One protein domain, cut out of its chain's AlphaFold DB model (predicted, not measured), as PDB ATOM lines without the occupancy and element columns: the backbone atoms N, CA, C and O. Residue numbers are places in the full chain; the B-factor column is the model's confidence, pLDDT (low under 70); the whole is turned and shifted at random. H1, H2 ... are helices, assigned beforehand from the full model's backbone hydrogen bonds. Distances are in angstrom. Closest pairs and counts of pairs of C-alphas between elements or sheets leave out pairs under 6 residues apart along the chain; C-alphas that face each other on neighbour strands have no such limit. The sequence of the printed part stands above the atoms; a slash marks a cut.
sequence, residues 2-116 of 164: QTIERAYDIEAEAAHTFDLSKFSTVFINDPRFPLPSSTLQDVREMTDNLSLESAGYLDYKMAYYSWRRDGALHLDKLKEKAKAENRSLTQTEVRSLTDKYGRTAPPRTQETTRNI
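What this domain is: This is residues 2 to 116 of the 164 residues of an uncharacterized protein of Chloroflexi bacterium (UniProt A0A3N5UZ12). One long helix, H3, makes the long axis of this model, and two shorter helices, H1 and H2, sit on opposite sides of its first half. The small helix H4 lies near its second half, and the unnamed stretch from residue 96 onward comes back along H3, crosses it and ends on the side of H1. The printed part has 115 residues with four named helices, in the order H1, H2, H3, H4, and no named strand; the class is all helix, with 59 residues in the named helices. The whole is only just loose, close to compact, with a radius of gyration of the C-alphas of 16.2 A, and its outline is elongated, spanning 53 by 35 by 21 A.

Where its parts are: Find C-alpha 2 at (33.925, 0.615, -8.113); from there H1, residues 2 to 17, runs 21.9 A to C-alpha 17. Go on past residues 18 to 36 to H2, residues 37 to 46, which measures 14.2 A from first to last C-alpha. Next look for C-alpha 57 at (38.460, 1.706, -25.878), where H3, residues 57 to 84, begins; it runs 40.5 A to C-alpha 84 at (48.860, -37.447, -26.464). H4, residues 91 to 95, measures 6.1 A and ends at C-alpha 95 at (56.215, -20.847, -34.718).

How they stand to each other: Start with H1, which touches H3 with residues 14 to 15 alone, on residues 65 to 69 of H3. The closest C-alphas of the two are those of Ala 15 and Tyr 65, 7.2 A apart. H1 and H3 run the same way at a shallow tilt of 28 degrees. H2 touches residues 59 to 67 of H3, where the closest C-alphas, those of Val 43 and Tyr 60, are 5.8 A apart. H2 and H3 also run the same way, at a steep tilt of 39 degrees. Further along H3, look at Leu 78: its C-alpha and that of Glu 93 in H4 are 7.0 A apart, the closest of the two helices, which are close but not clearly touching. H1 and H2 are apart, and H4 is apart from both. In H1, H2, H3 and H4 every O i to N i+4 pair is within hydrogen-bond range.

The domain as a whole: The two C-alphas farthest apart are those of Arg 32 and Asn 86, 54.0 A. The printed part has no cut. The link from H1 to H2 is long, with 19 residues; those from H2 to H3, with 10 residues, and from H3 to H4, with 6, are short. After H4, residues 96 to 116 hold no named element. The mean pLDDT of the printed part is 94.2, and residues 113 and 115 are under 70.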
ATOM      1  N   GLN A   2      34.435   1.962  -7.778       83.06
ATOM      2  CA  GLN A   2      33.925   0.615  -8.113       83.06
ATOM      3  C   GLN A   2      34.053   0.203  -9.595       83.06
ATOM      4  O   GLN A   2      34.355  -0.951  -9.866       83.06
ATOM      5  N   THR A   3      33.861   1.112 -10.566       93.12
ATOM      6  CA  THR A   3      34.015   0.776 -11.999       93.12
ATOM      7  C   THR A   3      35.420   0.277 -12.337       93.12
ATOM      8  O   THR A   3      35.548  -0.659 -13.116       93.12
ATOM      9  N   ILE A   4      36.467   0.894 -11.776       94.56
ATOM     10  CA  ILE A   4      37.856   0.562 -12.119       94.56
ATOM     11  C   ILE A   4      38.195  -0.822 -11.587       94.56
ATOM     12  O   ILE A   4      38.631  -1.669 -12.353       94.56
ATOM     13  N   GLU A   5      37.941  -1.075 -10.307       92.69
ATOM     14  CA  GLU A   5      38.176  -2.387  -9.693       92.69
ATOM     15  C   GLU A   5      37.380  -3.477 -10.420       92.69
ATOM     16  O   GLU A   5      37.960  -4.455 -10.885       92.69
ATOM     17  N   ARG A   6      36.089  -3.227 -10.673       93.50
ATOM     18  CA  ARG A   6      35.232  -4.136 -11.443       93.50
ATOM     19  C   ARG A   6      35.760  -4.401 -12.853       93.50
ATOM     20  O   ARG A   6      35.591  -5.507 -13.356       93.50
ATOM     21  N   ALA A   7      36.364  -3.411 -13.509       95.00
ATOM     22  CA  ALA A   7      36.960  -3.609 -14.825       95.00
ATOM     23  C   ALA A   7      38.126  -4.600 -14.769       95.00
ATOM     24  O   ALA A   7      38.211  -5.470 -15.629       95.00
ATOM     25  N   TYR A   8      38.968  -4.526 -13.737       92.81
ATOM     26  CA  TYR A   8      40.042  -5.497 -13.533       92.81
ATOM     27  C   TYR A   8      39.521  -6.898 -13.204       92.81
ATOM     28  O   TYR A   8      40.092  -7.871 -13.690       92.81
ATOM     29  N   ASP A   9      38.443  -7.015 -12.426       91.69
ATOM     30  CA  ASP A   9      37.826  -8.316 -12.139       91.69
ATOM     31  C   ASP A   9      37.247  -8.951 -13.409       91.69
ATOM     32  O   ASP A   9      37.506 -10.118 -13.698       91.69
ATOM     33  N   ILE A  10      36.528  -8.163 -14.217       94.31
ATOM     34  CA  ILE A  10      35.993  -8.598 -15.516       94.31
ATOM     35  C   ILE A  10      37.126  -9.011 -16.463       94.31
ATOM     36  O   ILE A  10      37.010 -10.005 -17.175       94.31
ATOM     37  N   GLU A  11      38.230  -8.268 -16.477       94.12
ATOM     38  CA  GLU A  11      39.407  -8.596 -17.278       94.12
ATOM     39  C   GLU A  11      40.094  -9.891 -16.824       94.12
ATOM     40  O   GLU A  11      40.485 -10.699 -17.667       94.12
ATOM     41  N   ALA A  12      40.216 -10.121 -15.513       92.25
ATOM     42  CA  ALA A  12      40.761 -11.361 -14.961       92.25
ATOM     43  C   ALA A  12      39.863 -12.568 -15.286       92.25
ATOM     44  O   ALA A  12      40.354 -13.615 -15.715       92.25
ATOM     45  N   GLU A  13      38.545 -12.403 -15.173       93.12
ATOM     46  CA  GLU A  13      37.575 -13.428 -15.554       93.12
ATOM     47  C   GLU A  13      37.648 -13.728 -17.058       93.12
ATOM     48  O   GLU A  13      37.718 -14.894 -17.450       93.12
ATOM     49  N   ALA A  14      37.707 -12.704 -17.914       94.44
ATOM     50  CA  ALA A  14      37.818 -12.865 -19.365       94.44
ATOM     51  C   ALA A  14      39.165 -13.459 -19.799       94.44
ATOM     52  O   ALA A  14      39.232 -14.204 -20.772       94.44
ATOM     53  N   ALA A  15      40.245 -13.181 -19.071       92.75
ATOM     54  CA  ALA A  15      41.550 -13.799 -19.294       92.75
ATOM     55  C   ALA A  15      41.533 -15.329 -19.110       92.75
ATOM     56  O   ALA A  15      42.351 -16.031 -19.717       92.75
ATOM     57  N   HIS A  16      40.615 -15.819 -18.273       91.50
ATOM     58  CA  HIS A  16      40.433 -17.230 -17.958       91.50
ATOM     59  C   HIS A  16      39.345 -17.893 -18.816       91.50
ATOM     60  O   HIS A  16      39.562 -18.961 -19.389       91.50
ATOM     61  N   THR A  17      38.167 -17.268 -18.890       93.25
ATOM     62  CA  THR A  17      36.946 -17.825 -19.505       93.25
ATOM     63  C   THR A  17      36.755 -17.420 -20.961       93.25
ATOM     64  O   THR A  17      36.027 -18.091 -21.690       93.25
ATOM     65  N   PHE A  18      37.387 -16.321 -21.380       93.88
ATOM     66  CA  PHE A  18      37.137 -15.631 -22.646       93.88
ATOM     67  C   PHE A  18      35.705 -15.100 -22.825       93.88
ATOM     68  O   PHE A  18      35.318 -14.765 -23.945       93.88
ATOM     69  N   ASP A  19      34.927 -14.983 -21.743       95.25
ATOM     70  CA  ASP A  19      33.632 -14.303 -21.765       95.25
ATOM     71  C   ASP A  19      33.823 -12.780 -21.753       95.25
ATOM     72  O   ASP A  19      34.333 -12.201 -20.794       95.25
ATOM     73  N   LEU A  20      33.396 -12.126 -22.834       97.06
ATOM     74  CA  LEU A  20      33.498 -10.675 -23.010       97.06
ATOM     75  C   LEU A  20      32.164  -9.955 -22.778       97.06
ATOM     76  O   LEU A  20      32.097  -8.731 -22.891       97.06
ATOM     77  N   SER A  21      31.095 -10.682 -22.433       97.81
ATOM     78  CA  SER A  21      29.733 -10.144 -22.307       97.81
ATOM     79  C   SER A  21      29.621  -8.991 -21.303       97.81
ATOM     80  O   SER A  21      28.767  -8.115 -21.441       97.81
ATOM     81  N   LYS A  22      30.515  -8.949 -20.310       97.31
ATOM     82  CA  LYS A  22      30.530  -7.928 -19.257       97.31
ATOM     83  C   LYS A  22      31.334  -6.677 -19.625       97.31
ATOM     84  O   LYS A  22      31.258  -5.694 -18.887       97.31
ATOM     85  N   PHE A  23      32.079  -6.660 -20.732       98.25
ATOM     86  CA  PHE A  23      33.002  -5.561 -21.059       98.25
ATOM     87  C   PHE A  23      32.276  -4.226 -21.238       98.25
ATOM     88  O   PHE A  23      32.687  -3.220 -20.663       98.25
ATOM     89  N   SER A  24      31.140  -4.222 -21.935       97.75
ATOM     90  CA  SER A  24      30.303  -3.026 -22.128       97.75
ATOM     91  C   SER A  24      29.705  -2.477 -20.826       97.75
ATOM     92  O   SER A  24      29.193  -1.361 -20.789       97.75
ATOM     93  N   THR A  25      29.775  -3.229 -19.721       97.31
ATOM     94  CA  THR A  25      29.304  -2.754 -18.415       97.31
ATOM     95  C   THR A  25      30.303  -1.832 -17.716       97.31
ATOM     96  O   THR A  25      29.918  -1.196 -16.731       97.31
ATOM     97  N   VAL A  26      31.549  -1.763 -18.196       97.56
ATOM     98  CA  VAL A  26      32.648  -0.990 -17.589       97.56
ATOM     99  C   VAL A  26      33.483  -0.207 -18.601       97.56
ATOM    100  O   VAL A  26      34.080   0.794 -18.215       97.56
ATOM    101  N   PHE A  27      33.509  -0.607 -19.873       98.50
ATOM    102  CA  PHE A  27      34.186   0.097 -20.962       98.50
ATOM    103  C   PHE A  27      33.172   0.711 -21.926       98.50
ATOM    104  O   PHE A  27      32.075   0.179 -22.101       98.50
ATOM    105  N   ILE A  28      33.553   1.811 -22.573       98.62
ATOM    106  CA  ILE A  28      32.729   2.491 -23.576       98.62
ATOM    107  C   ILE A  28      33.589   3.016 -24.730       98.62
ATOM    108  O   ILE A  28      34.777   3.294 -24.560       98.62
ATOM    109  N   ASN A  29      32.972   3.174 -25.898       98.50
ATOM    110  CA  ASN A  29      33.519   3.958 -27.000       98.50
ATOM    111  C   ASN A  29      32.920   5.366 -26.933       98.50
ATOM    112  O   ASN A  29      31.809   5.587 -27.408       98.50
ATOM    113  N   ASP A  30      33.633   6.304 -26.314       98.00
ATOM    114  CA  ASP A  30      33.238   7.714 -26.327       98.00
ATOM    115  C   ASP A  30      33.955   8.435 -27.484       98.00
ATOM    116  O   ASP A  30      35.186   8.370 -27.562       98.00
ATOM    117  N   PRO A  31      33.236   9.134 -28.385       96.94
ATOM    118  CA  PRO A  31      33.837   9.783 -29.552       96.94
ATOM    119  C   PRO A  31      34.797  10.930 -29.201       96.94
ATOM    120  O   PRO A  31      35.595  11.326 -30.046       96.94
ATOM    121  N   ARG A  32      34.761  11.460 -27.970       97.31
ATOM    122  CA  ARG A  32      35.729  12.459 -27.478       97.31
ATOM    123  C   ARG A  32      37.090  11.838 -27.158       97.31
ATOM    124  O   ARG A  32      38.074  12.564 -27.041       97.31
ATOM    125  N   PHE A  33      37.152  10.511 -27.026       97.19
ATOM    126  CA  PHE A  33      38.354   9.755 -26.675       97.19
ATOM    127  C   PHE A  33      38.589   8.589 -27.651       97.19
ATOM    128  O   PHE A  33      38.590   7.426 -27.239       97.19
ATOM    129  N   PRO A  34      38.802   8.870 -28.953       97.25
ATOM    130  CA  PRO A  34      39.157   7.832 -29.911       97.25
ATOM    131  C   PRO A  34      40.526   7.228 -29.575       97.25
ATOM    132  O   PRO A  34      41.371   7.858 -28.926       97.25
ATOM    133  N   LEU A  35      40.772   6.005 -30.045       97.38
ATOM    134  CA  LEU A  35      42.081   5.379 -29.882       97.38
ATOM    135  C   LEU A  35      43.187   6.179 -30.600       97.38
ATOM    136  O   LEU A  35      42.982   6.640 -31.725       97.38
ATOM    137  N   PRO A  36      44.395   6.279 -30.011       95.81
ATOM    138  CA  PRO A  36      45.576   6.749 -30.728       95.81
ATOM    139  C   PRO A  36      45.872   5.877 -31.954       95.81
ATOM    140  O   PRO A  36      45.628   4.670 -31.924       95.81
ATOM    141  N   SER A  37      46.476   6.449 -33.000       95.88
ATOM    142  CA  SER A  37      46.713   5.754 -34.275       95.88
ATOM    143  C   SER A  37      47.467   4.427 -34.142       95.88
ATOM    144  O   SER A  37      47.163   3.487 -34.869       95.88
ATOM    145  N   SER A  38      48.421   4.322 -33.209       94.31
ATOM    146  CA  SER A  38      49.143   3.070 -32.945       94.31
ATOM    147  C   SER A  38      48.231   1.992 -32.359       94.31
ATOM    148  O   SER A  38      48.216   0.869 -32.843       94.31
ATOM    149  N   THR A  39      47.406   2.337 -31.370       95.81
ATOM    150  CA  THR A  39      46.448   1.396 -30.777       95.81
ATOM    151  C   THR A  39      45.328   1.041 -31.755       95.81
ATOM    152  O   THR A  39      44.885  -0.101 -31.785       95.81
ATOM    153  N   LEU A  40      44.885   1.983 -32.594       97.81
ATOM    154  CA  LEU A  40      43.943   1.696 -33.677       97.81
ATOM    155  C   LEU A  40      44.538   0.705 -34.687       97.81
ATOM    156  O   LEU A  40      43.836  -0.197 -35.140       97.81
ATOM    157  N   GLN A  41      45.829   0.842 -35.008       97.31
ATOM    158  CA  GLN A  41      46.535  -0.118 -35.851       97.31
ATOM    159  C   GLN A  41      46.544  -1.514 -35.216       97.31
ATOM    160  O   GLN A  41      46.184  -2.473 -35.893       97.31
ATOM    161  N   ASP A  42      46.821  -1.629 -33.914       96.00
ATOM    162  CA  ASP A  42      46.724  -2.918 -33.218       96.00
ATOM    163  C   ASP A  42      45.316  -3.532 -33.357       96.00
ATOM    164  O   ASP A  42      45.178  -4.726 -33.616       96.00
ATOM    165  N   VAL A  43      44.252  -2.727 -33.231       97.75
ATOM    166  CA  VAL A  43      42.866  -3.205 -33.401       97.75
ATOM    167  C   VAL A  43      42.609  -3.705 -34.818       97.75
ATOM    168  O   VAL A  43      42.048  -4.790 -34.979       97.75
ATOM    169  N   ARG A  44      43.039  -2.967 -35.847       98.12
ATOM    170  CA  ARG A  44      42.923  -3.390 -37.256       98.12
ATOM    171  C   ARG A  44      43.554  -4.755 -37.484       98.12
ATOM    172  O   ARG A  44      42.973  -5.610 -38.142       98.12
ATOM    173  N   GLU A  45      44.735  -4.952 -36.917       96.69
ATOM    174  CA  GLU A  45      45.512  -6.177 -37.049       96.69
ATOM    175  C   GLU A  45      44.921  -7.347 -36.260       96.69
ATOM    176  O   GLU A  45      44.956  -8.476 -36.734       96.69
ATOM    177  N   MET A  46      44.391  -7.101 -35.060       96.19
ATOM    178  CA  MET A  46      43.750  -8.136 -34.235       96.19
ATOM    179  C   MET A  46      42.372  -8.552 -34.768       96.19
ATOM    180  O   MET A  46      41.918  -9.654 -34.476       96.19
ATOM    181  N   THR A  47      41.703  -7.680 -35.526       95.62
ATOM    182  CA  THR A  47      40.362  -7.923 -36.090       95.62
ATOM    183  C   THR A  47      40.376  -8.265 -37.579       95.62
ATOM    184  O   THR A  47      39.312  -8.460 -38.161       95.62
ATOM    185  N   ASP A  48      41.557  -8.314 -38.203       94.69
ATOM    186  CA  ASP A  48      41.726  -8.461 -39.653       94.69
ATOM    187  C   ASP A  48      40.911  -7.451 -40.488       94.69
ATOM    188  O   ASP A  48      40.536  -7.709 -41.632       94.69
ATOM    189  N   ASN A  49      40.688  -6.252 -39.942       96.12
ATOM    190  CA  ASN A  49      39.976  -5.159 -40.597       96.12
ATOM    191  C   ASN A  49      40.899  -3.952 -40.798       96.12
ATOM    192  O   ASN A  49      40.836  -2.965 -40.066       96.12
ATOM    193  N   LEU A  50      41.756  -4.016 -41.821       94.44
ATOM    194  CA  LEU A  50      42.713  -2.946 -42.139       94.44
ATOM    195  C   LEU A  50      42.049  -1.618 -42.540       94.44
ATOM    196  O   LEU A  50      42.667  -0.566 -42.401       94.44
ATOM    197  N   SER A  51      40.796  -1.655 -43.001       96.31
ATOM    198  CA  SER A  51      40.013  -0.474 -43.383       96.31
ATOM    199  C   SER A  51      39.325   0.237 -42.214       96.31
ATOM    200  O   SER A  51      38.672   1.250 -42.440       96.31
ATOM    201  N   LEU A  52      39.431  -0.262 -40.976       96.81
ATOM    202  CA  LEU A  52      38.758   0.340 -39.821       96.81
ATOM    203  C   LEU A  52      39.238   1.781 -39.590       96.81
ATOM    204  O   LEU A  52      40.385   2.006 -39.208       96.81
ATOM    205  N   GLU A  53      38.377   2.768 -39.808       96.81
ATOM    206  CA  GLU A  53      38.766   4.185 -39.750       96.81
ATOM    207  C   GLU A  53      38.870   4.725 -38.321       96.81
ATOM    208  O   GLU A  53      39.711   5.577 -38.042       96.81
ATOM    209  N   SER A  54      38.046   4.212 -37.406       96.94
ATOM    210  CA  SER A  54      38.018   4.625 -36.003       96.94
ATOM    211  C   SER A  54      37.595   3.475 -35.092       96.94
ATOM    212  O   SER A  54      36.957   2.520 -35.534       96.94
ATOM    213  N   ALA A  55      37.979   3.567 -33.823       98.06
ATOM    214  CA  ALA A  55      37.587   2.650 -32.763       98.06
ATOM    215  C   ALA A  55      37.732   3.348 -31.406       98.06
ATOM    216  O   ALA A  55      38.535   4.283 -31.262       98.06
ATOM    217  N   GLY A  56      36.966   2.889 -30.420       98.25
ATOM    218  CA  GLY A  56      37.089   3.329 -29.034       98.25
ATOM    219  C   GLY A  56      37.742   2.280 -28.134       98.25
ATOM    220  O   GLY A  56      38.240   1.238 -28.570       98.25
ATOM    221  N   TYR A  57      37.767   2.565 -26.834       98.38
ATOM    222  CA  TYR A  57      38.460   1.706 -25.878       98.38
ATOM    223  C   TYR A  57      37.759   0.370 -25.626       98.38
ATOM    224  O   TYR A  57      38.441  -0.634 -25.411       98.38
ATOM    225  N   LEU A  58      36.423   0.321 -25.699       98.62
ATOM    226  CA  LEU A  58      35.692  -0.946 -25.647       98.62
ATOM    227  C   LEU A  58      36.072  -1.830 -26.842       98.62
ATOM    228  O   LEU A  58      36.377  -3.003 -26.634       98.62
ATOM    229  N   ASP A  59      36.149  -1.276 -28.054       98.56
ATOM    230  CA  ASP A  59      36.550  -2.037 -29.251       98.56
ATOM    231  C   ASP A  59      37.955  -2.620 -29.101       98.56
ATOM    232  O   ASP A  59      38.177  -3.799 -29.376       98.56
ATOM    233  N   TYR A  60      38.895  -1.818 -28.592       98.44
ATOM    234  CA  TYR A  60      40.247  -2.288 -28.300       98.44
ATOM    235  C   TYR A  60      40.254  -3.466 -27.325       98.44
ATOM    236  O   TYR A  60      40.926  -4.471 -27.565       98.44
ATOM    237  N   LYS A  61      39.488  -3.372 -26.233       98.25
ATOM    238  CA  LYS A  61      39.391  -4.446 -25.239       98.25
ATOM    239  C   LYS A  61      38.779  -5.709 -25.839       98.25
ATOM    240  O   LYS A  61      39.322  -6.793 -25.633       98.25
ATOM    241  N   MET A  62      37.712  -5.571 -26.622       98.31
ATOM    242  CA  MET A  62      37.076  -6.690 -27.318       98.31
ATOM    243  C   MET A  62      38.042  -7.372 -28.297       98.31
ATOM    244  O   MET A  62      38.167  -8.599 -28.275       98.31
ATOM    245  N   ALA A  63      38.764  -6.593 -29.107       98.12
ATOM    246  CA  ALA A  63      39.745  -7.099 -30.066       98.12
ATOM    247  C   ALA A  63      40.894  -7.838 -29.368       98.12
ATOM    248  O   ALA A  63      41.195  -8.980 -29.713       98.12
ATOM    249  N   TYR A  64      41.482  -7.228 -28.334       97.38
ATOM    250  CA  TYR A  64      42.597  -7.812 -27.592       97.38
ATOM    251  C   TYR A  64      42.240  -9.152 -26.945       97.38
ATOM    252  O   TYR A  64      42.977 -10.129 -27.092       97.38
ATOM    253  N   TYR A  65      41.106  -9.229 -26.242       97.06
ATOM    254  CA  TYR A  65      40.719 -10.471 -25.574       97.06
ATOM    255  C   TYR A  65      40.217 -11.545 -26.549       97.06
ATOM    256  O   TYR A  65      40.405 -12.730 -26.274       97.06
ATOM    257  N   SER A  66      39.664 -11.164 -27.705       96.94
ATOM    258  CA  SER A  66      39.324 -12.117 -28.774       96.94
ATOM    259  C   SER A  66      40.580 -12.719 -29.410       96.94
ATOM    260  O   SER A  66      40.705 -13.940 -29.475       96.94
ATOM    261  N   TRP A  67      41.558 -11.883 -29.775       96.94
ATOM    262  CA  TRP A  67      42.863 -12.343 -30.264       96.94
ATOM    263  C   TRP A  67      43.560 -13.248 -29.240       96.94
ATOM    264  O   TRP A  67      44.075 -14.318 -29.577       96.94
ATOM    265  N   ARG A  68      43.514 -12.864 -27.958       95.75
ATOM    266  CA  ARG A  68      44.062 -13.672 -26.867       95.75
ATOM    267  C   ARG A  68      43.378 -15.034 -26.750       95.75
ATOM    268  O   ARG A  68      44.080 -16.028 -26.585       95.75
ATOM    269  N   ARG A  69      42.043 -15.087 -26.819       95.88
ATOM    270  CA  ARG A  69      41.272 -16.342 -26.808       95.88
ATOM    271  C   ARG A  69      41.758 -17.273 -27.905       95.88
ATOM    272  O   ARG A  69      42.072 -18.426 -27.625       95.88
ATOM    273  N   ASP A  70      41.828 -16.776 -29.133       95.56
ATOM    274  CA  ASP A  70      42.144 -17.604 -30.293       95.56
ATOM    275  C   ASP A  70      43.568 -18.177 -30.187       95.56
ATOM    276  O   ASP A  70      43.770 -19.382 -30.361       95.56
ATOM    277  N   GLY A  71      44.540 -17.355 -29.777       95.62
ATOM    278  CA  GLY A  71      45.911 -17.811 -29.550       95.62
ATOM    279  C   GLY A  71      46.060 -18.767 -28.359       95.62
ATOM    280  O   GLY A  71      46.789 -19.756 -28.449       95.62
ATOM    281  N   ALA A  72      45.341 -18.535 -27.256       95.25
ATOM    282  CA  ALA A  72      45.366 -19.424 -26.097       95.25
ATOM    283  C   ALA A  72      44.728 -20.790 -26.403       95.25
ATOM    284  O   ALA A  72      45.303 -21.821 -26.059       95.25
ATOM    285  N   LEU A  73      43.590 -20.817 -27.105       95.38
ATOM    286  CA  LEU A  73      42.950 -22.062 -27.542       95.38
ATOM    287  C   LEU A  73      43.816 -22.834 -28.543       95.38
ATOM    288  O   LEU A  73      43.838 -24.066 -28.512       95.38
ATOM    289  N   HIS A  74      44.539 -22.135 -29.421       96.25
ATOM    290  CA  HIS A  74      45.506 -22.765 -30.323       96.25
ATOM    291  C   HIS A  74      46.656 -23.419 -29.547       96.25
ATOM    292  O   HIS A  74      46.970 -24.588 -29.772       96.25
ATOM    293  N   LEU A  75      47.224 -22.716 -28.562       95.94
ATOM    294  CA  LEU A  75      48.245 -23.274 -27.673       95.94
ATOM    295  C   LEU A  75      47.747 -24.502 -26.902       95.94
ATOM    296  O   LEU A  75      48.476 -25.492 -26.810       95.94
ATOM    297  N   ASP A  76      46.531 -24.448 -26.356       94.69
ATOM    298  CA  ASP A  76      45.941 -25.556 -25.600       94.69
ATOM    299  C   ASP A  76      45.828 -26.810 -26.483       94.69
ATOM    300  O   ASP A  76      46.335 -27.868 -26.107       94.69
ATOM    301  N   LYS A  77      45.301 -26.675 -27.709       96.56
ATOM    302  CA  LYS A  77      45.207 -27.782 -28.681       96.56
ATOM    303  C   LYS A  77      46.567 -28.391 -29.016       96.56
ATOM    304  O   LYS A  77      46.710 -29.612 -29.091       96.56
ATOM    305  N   LEU A  78      47.581 -27.551 -29.226       97.00
ATOM    306  CA  LEU A  78      48.936 -28.016 -29.523       97.00
ATOM    307  C   LEU A  78      49.542 -28.782 -28.340       97.00
ATOM    308  O   LEU A  78      50.165 -29.828 -28.535       97.00
ATOM    309  N   LYS A  79      49.338 -28.294 -27.110       95.81
ATOM    310  CA  LYS A  79      49.787 -28.977 -25.889       95.81
ATOM    311  C   LYS A  79      49.074 -30.310 -25.687       95.81
ATOM    312  O   LYS A  79      49.734 -31.287 -25.338       95.81
ATOM    313  N   GLU A  80      47.766 -30.369 -25.919       96.94
ATOM    314  CA  GLU A  80      46.987 -31.609 -25.844       96.94
ATOM    315  C   GLU A  80      47.497 -32.650 -26.841       96.94
ATOM    316  O   GLU A  80      47.761 -33.790 -26.455       96.94
ATOM    317  N   LYS A  81      47.732 -32.245 -28.094       97.50
ATOM    318  CA  LYS A  81      48.308 -33.113 -29.126       97.50
ATOM    319  C   LYS A  81      49.692 -33.636 -28.731       97.50
ATOM    320  O   LYS A  81      49.932 -34.839 -28.776       97.50
ATOM    321  N   ALA A  82      50.600 -32.754 -28.318       97.12
ATOM    322  CA  ALA A  82      51.956 -33.151 -27.942       97.12
ATOM    323  C   ALA A  82      51.968 -34.086 -26.720       97.12
ATOM    324  O   ALA A  82      52.712 -35.065 -26.699       97.12
ATOM    325  N   LYS A  83      51.075 -33.844 -25.747       97.25
ATOM    326  CA  LYS A  83      50.863 -34.733 -24.598       97.25
ATOM    327  C   LYS A  83      50.350 -36.110 -25.027       97.25
ATOM    328  O   LYS A  83      50.874 -37.107 -24.542       97.25
ATOM    329  N   ALA A  84      49.369 -36.179 -25.930       97.56
ATOM    330  CA  ALA A  84      48.860 -37.447 -26.464       97.56
ATOM    331  C   ALA A  84      49.947 -38.250 -27.204       97.56
ATOM    332  O   ALA A  84      49.944 -39.477 -27.180       97.56
ATOM    333  N   GLU A  85      50.906 -37.552 -27.810       97.62
ATOM    334  CA  GLU A  85      52.055 -38.125 -28.517       97.62
ATOM    335  C   GLU A  85      53.298 -38.321 -27.614       97.62
ATOM    336  O   GLU A  85      54.358 -38.689 -28.113       97.62
ATOM    337  N   ASN A  86      53.196 -38.088 -26.294       97.38
ATOM    338  CA  ASN A  86      54.300 -38.163 -25.318       97.38
ATOM    339  C   ASN A  86      55.567 -37.393 -25.738       97.38
ATOM    340  O   ASN A  86      56.695 -37.849 -25.536       97.38
ATOM    341  N   ARG A  87      55.389 -36.204 -26.318       97.50
ATOM    342  CA  ARG A  87      56.485 -35.339 -26.766       97.50
ATOM    343  C   ARG A  87      56.266 -33.884 -26.366       97.50
ATOM    344  O   ARG A  87      55.185 -33.474 -25.957       97.50
ATOM    345  N   SER A  88      57.305 -33.082 -26.555       96.50
ATOM    346  CA  SER A  88      57.213 -31.621 -26.512       96.50
ATOM    347  C   SER A  88      56.681 -31.053 -27.835       96.50
ATOM    348  O   SER A  88      56.639 -31.741 -28.862       96.50
ATOM    349  N   LEU A  89      56.300 -29.772 -27.821       96.06
ATOM    350  CA  LEU A  89      55.967 -29.034 -29.041       96.06
ATOM    351  C   LEU A  89      57.159 -28.999 -30.003       96.06
ATOM    352  O   LEU A  89      58.299 -28.764 -29.602       96.06
ATOM    353  N   THR A  90      56.881 -29.204 -31.285       97.38
ATOM    354  CA  THR A  90      57.866 -29.045 -32.360       97.38
ATOM    355  C   THR A  90      58.146 -27.565 -32.631       97.38
ATOM    356  O   THR A  90      57.335 -26.695 -32.314       97.38
ATOM    357  N   GLN A  91      59.266 -27.257 -33.296       96.31
ATOM    358  CA  GLN A  91      59.570 -25.874 -33.690       96.31
ATOM    359  C   GLN A  91      58.484 -25.263 -34.586       96.31
ATOM    360  O   GLN A  91      58.183 -24.080 -34.459       96.31
ATOM    361  N   THR A  92      57.878 -26.054 -35.474       96.44
ATOM    362  CA  THR A  92      56.792 -25.593 -36.351       96.44
ATOM    363  C   THR A  92      55.542 -25.232 -35.552       96.44
ATOM    364  O   THR A  92      54.945 -24.187 -35.793       96.44
ATOM    365  N   GLU A  93      55.176 -26.050 -34.562       97.00
ATOM    366  CA  GLU A  93      54.044 -25.766 -33.673       97.00
ATOM    367  C   GLU A  93      54.304 -24.501 -32.846       97.00
ATOM    368  O   GLU A  93      53.435 -23.637 -32.779       97.00
ATOM    369  N   VAL A  94      55.518 -24.332 -32.312       94.75
ATOM    370  CA  VAL A  94      55.911 -23.106 -31.597       94.75
ATOM    371  C   VAL A  94      55.820 -21.877 -32.505       94.75
ATOM    372  O   VAL A  94      55.248 -20.871 -32.101       94.75
ATOM    373  N   ARG A  95      56.314 -21.954 -33.747       95.44
ATOM    374  CA  ARG A  95      56.215 -20.847 -34.718       95.44
ATOM    375  C   ARG A  95      54.767 -20.499 -35.066       95.44
ATOM    376  O   ARG A  95      54.472 -19.335 -35.290       95.44
ATOM    377  N   SER A  96      53.865 -21.482 -35.076       95.81
ATOM    378  CA  SER A  96      52.442 -21.252 -35.362       95.81
ATOM    379  C   SER A  96      51.690 -20.492 -34.259       95.81
ATOM    380  O   SER A  96      50.555 -20.084 -34.475       95.81
ATOM    381  N   LEU A  97      52.301 -20.308 -33.081       95.31
ATOM    382  CA  LEU A  97      51.748 -19.493 -31.990       95.31
ATOM    383  C   LEU A  97      51.971 -17.991 -32.196       95.31
ATOM    384  O   LEU A  97      51.441 -17.177 -31.438       95.31
ATOM    385  N   THR A  98      52.807 -17.626 -33.163       95.62
ATOM    386  CA  THR A  98      53.094 -16.242 -33.513       95.62
ATOM    387  C   THR A  98      52.199 -15.839 -34.678       95.62
ATOM    388  O   THR A  98      52.165 -16.514 -35.706       95.62
ATOM    389  N   ASP A  99      51.452 -14.750 -34.511       92.50
ATOM    390  CA  ASP A  99      50.600 -14.216 -35.567       92.50
ATOM    391  C   ASP A  99      51.425 -13.583 -36.703       92.50
ATOM    392  O   ASP A  99      52.646 -13.423 -36.621       92.50
ATOM    393  N   LYS A 100      50.750 -13.194 -37.790       93.00
ATOM    394  CA  LYS A 100      51.395 -12.591 -38.971       93.00
ATOM    395  C   LYS A 100      52.098 -11.251 -38.694       93.00
ATOM    396  O   LYS A 100      52.841 -10.783 -39.551       93.00
ATOM    397  N   TYR A 101      51.877 -10.659 -37.522       93.25
ATOM    398  CA  TYR A 101      52.489  -9.411 -37.069       93.25
ATOM    399  C   TYR A 101      53.595  -9.647 -36.030       93.25
ATOM    400  O   TYR A 101      54.121  -8.697 -35.453       93.25
ATOM    401  N   GLY A 102      53.982 -10.904 -35.789       93.06
ATOM    402  CA  GLY A 102      55.072 -11.245 -34.878       93.06
ATOM    403  C   GLY A 102      54.667 -11.290 -33.404       93.06
ATOM    404  O   GLY A 102      55.543 -11.325 -32.540       93.06
ATOM    405  N   ARG A 103      53.367 -11.300 -33.084       94.06
ATOM    406  CA  ARG A 103      52.872 -11.306 -31.700       94.06
ATOM    407  C   ARG A 103      52.484 -12.713 -31.268       94.06
ATOM    408  O   ARG A 103      51.898 -13.470 -32.035       94.06
ATOM    409  N   THR A 104      52.734 -13.040 -30.007       94.69
ATOM    410  CA  THR A 104      52.250 -14.278 -29.385       94.69
ATOM    411  C   THR A 104      51.231 -13.933 -28.311       94.69
ATOM    412  O   THR A 104      51.509 -13.132 -27.415       94.69
ATOM    413  N   ALA A 105      50.048 -14.540 -28.398       92.94
ATOM    414  CA  ALA A 105      49.015 -14.373 -27.388       92.94
ATOM    415  C   ALA A 105      49.491 -14.909 -26.028       92.94
ATOM    416  O   ALA A 105      50.070 -16.000 -25.964       92.94
ATOM    417  N   PRO A 106      49.228 -14.191 -24.921       91.06
ATOM    418  CA  PRO A 106      49.460 -14.735 -23.593       91.06
ATOM    419  C   PRO A 106      48.652 -16.023 -23.388       91.06
ATOM    420  O   PRO A 106      47.508 -16.100 -23.852       91.06
ATOM    421  N   PRO A 107      49.181 -17.006 -22.642       88.38
ATOM    422  CA  PRO A 107      48.407 -18.187 -22.293       88.38
ATOM    423  C   PRO A 107      47.161 -17.812 -21.475       88.38
ATOM    424  O   PRO A 107      47.061 -16.733 -20.868       88.38
ATOM    425  N   ARG A 108      46.203 -18.741 -21.439       89.19
ATOM    426  CA  ARG A 108      45.046 -18.663 -20.545       89.19
ATOM    427  C   ARG A 108      45.527 -18.511 -19.099       89.19
ATOM    428  O   ARG A 108      46.416 -19.251 -18.667       89.19
ATOM    429  N   THR A 109      44.960 -17.561 -18.358       84.31
ATOM    430  CA  THR A 109      45.238 -17.461 -16.917       84.31
ATOM    431  C   THR A 109      44.634 -18.657 -16.195       84.31
ATOM    432  O   THR A 109      43.539 -19.102 -16.524       84.31
ATOM    433  N   GLN A 110      45.350 -19.196 -15.210       82.25
ATOM    434  CA  GLN A 110      44.821 -20.266 -14.355       82.25
ATOM    435  C   GLN A 110      43.899 -19.710 -13.264       82.25
ATOM    436  O   GLN A 110      42.993 -20.398 -12.810       82.25
ATOM    437  N   GLU A 111      44.105 -18.451 -12.881       75.69
ATOM    438  CA  GLU A 111      43.316 -17.757 -11.870       75.69
ATOM    439  C   GLU A 111      42.195 -16.945 -12.531       75.69
ATOM    440  O   GLU A 111      42.405 -16.301 -13.565       75.69
ATOM    441  N   THR A 112      41.007 -16.986 -11.925       70.00
ATOM    442  CA  THR A 112      39.817 -16.213 -12.323       70.00
ATOM    443  C   THR A 112      39.721 -14.869 -11.614       70.00
ATOM    444  O   THR A 112      38.942 -14.012 -12.021       70.00
ATOM    445  N   THR A 113      40.493 -14.686 -10.547       64.88
ATOM    446  CA  THR A 113      40.475 -13.493  -9.706       64.88
ATOM    447  C   THR A 113      41.809 -12.782  -9.766       64.88
ATOM    448  O   THR A 113      42.868 -13.397  -9.899       64.88
ATOM    449  N   ARG A 114      41.764 -11.460  -9.629       70.00
ATOM    450  CA  ARG A 114      42.973 -10.663  -9.517       70.00
ATOM    451  C   ARG A 114      43.589 -10.822  -8.124       70.00
ATOM    452  O   ARG A 114      42.915 -10.622  -7.122       70.00
ATOM    453  N   ASN A 115      44.897 -11.073  -8.085       67.88
ATOM    454  CA  ASN A 115      45.674 -11.185  -6.843       67.88
ATOM    455  C   ASN A 115      46.475  -9.919  -6.476       67.88
ATOM    456  O   ASN A 115      47.140  -9.882  -5.445       67.88
ATOM    457  N   ILE A 116      46.419  -8.867  -7.300       72.00
ATOM    458  CA  ILE A 116      47.140  -7.604  -7.074       72.00
ATOM    459  C   ILE A 116      46.122  -6.490  -6.786       72.00
ATOM    460  O   ILE A 116      45.218  -6.311  -7.588       72.00
TER     461      ILE A 116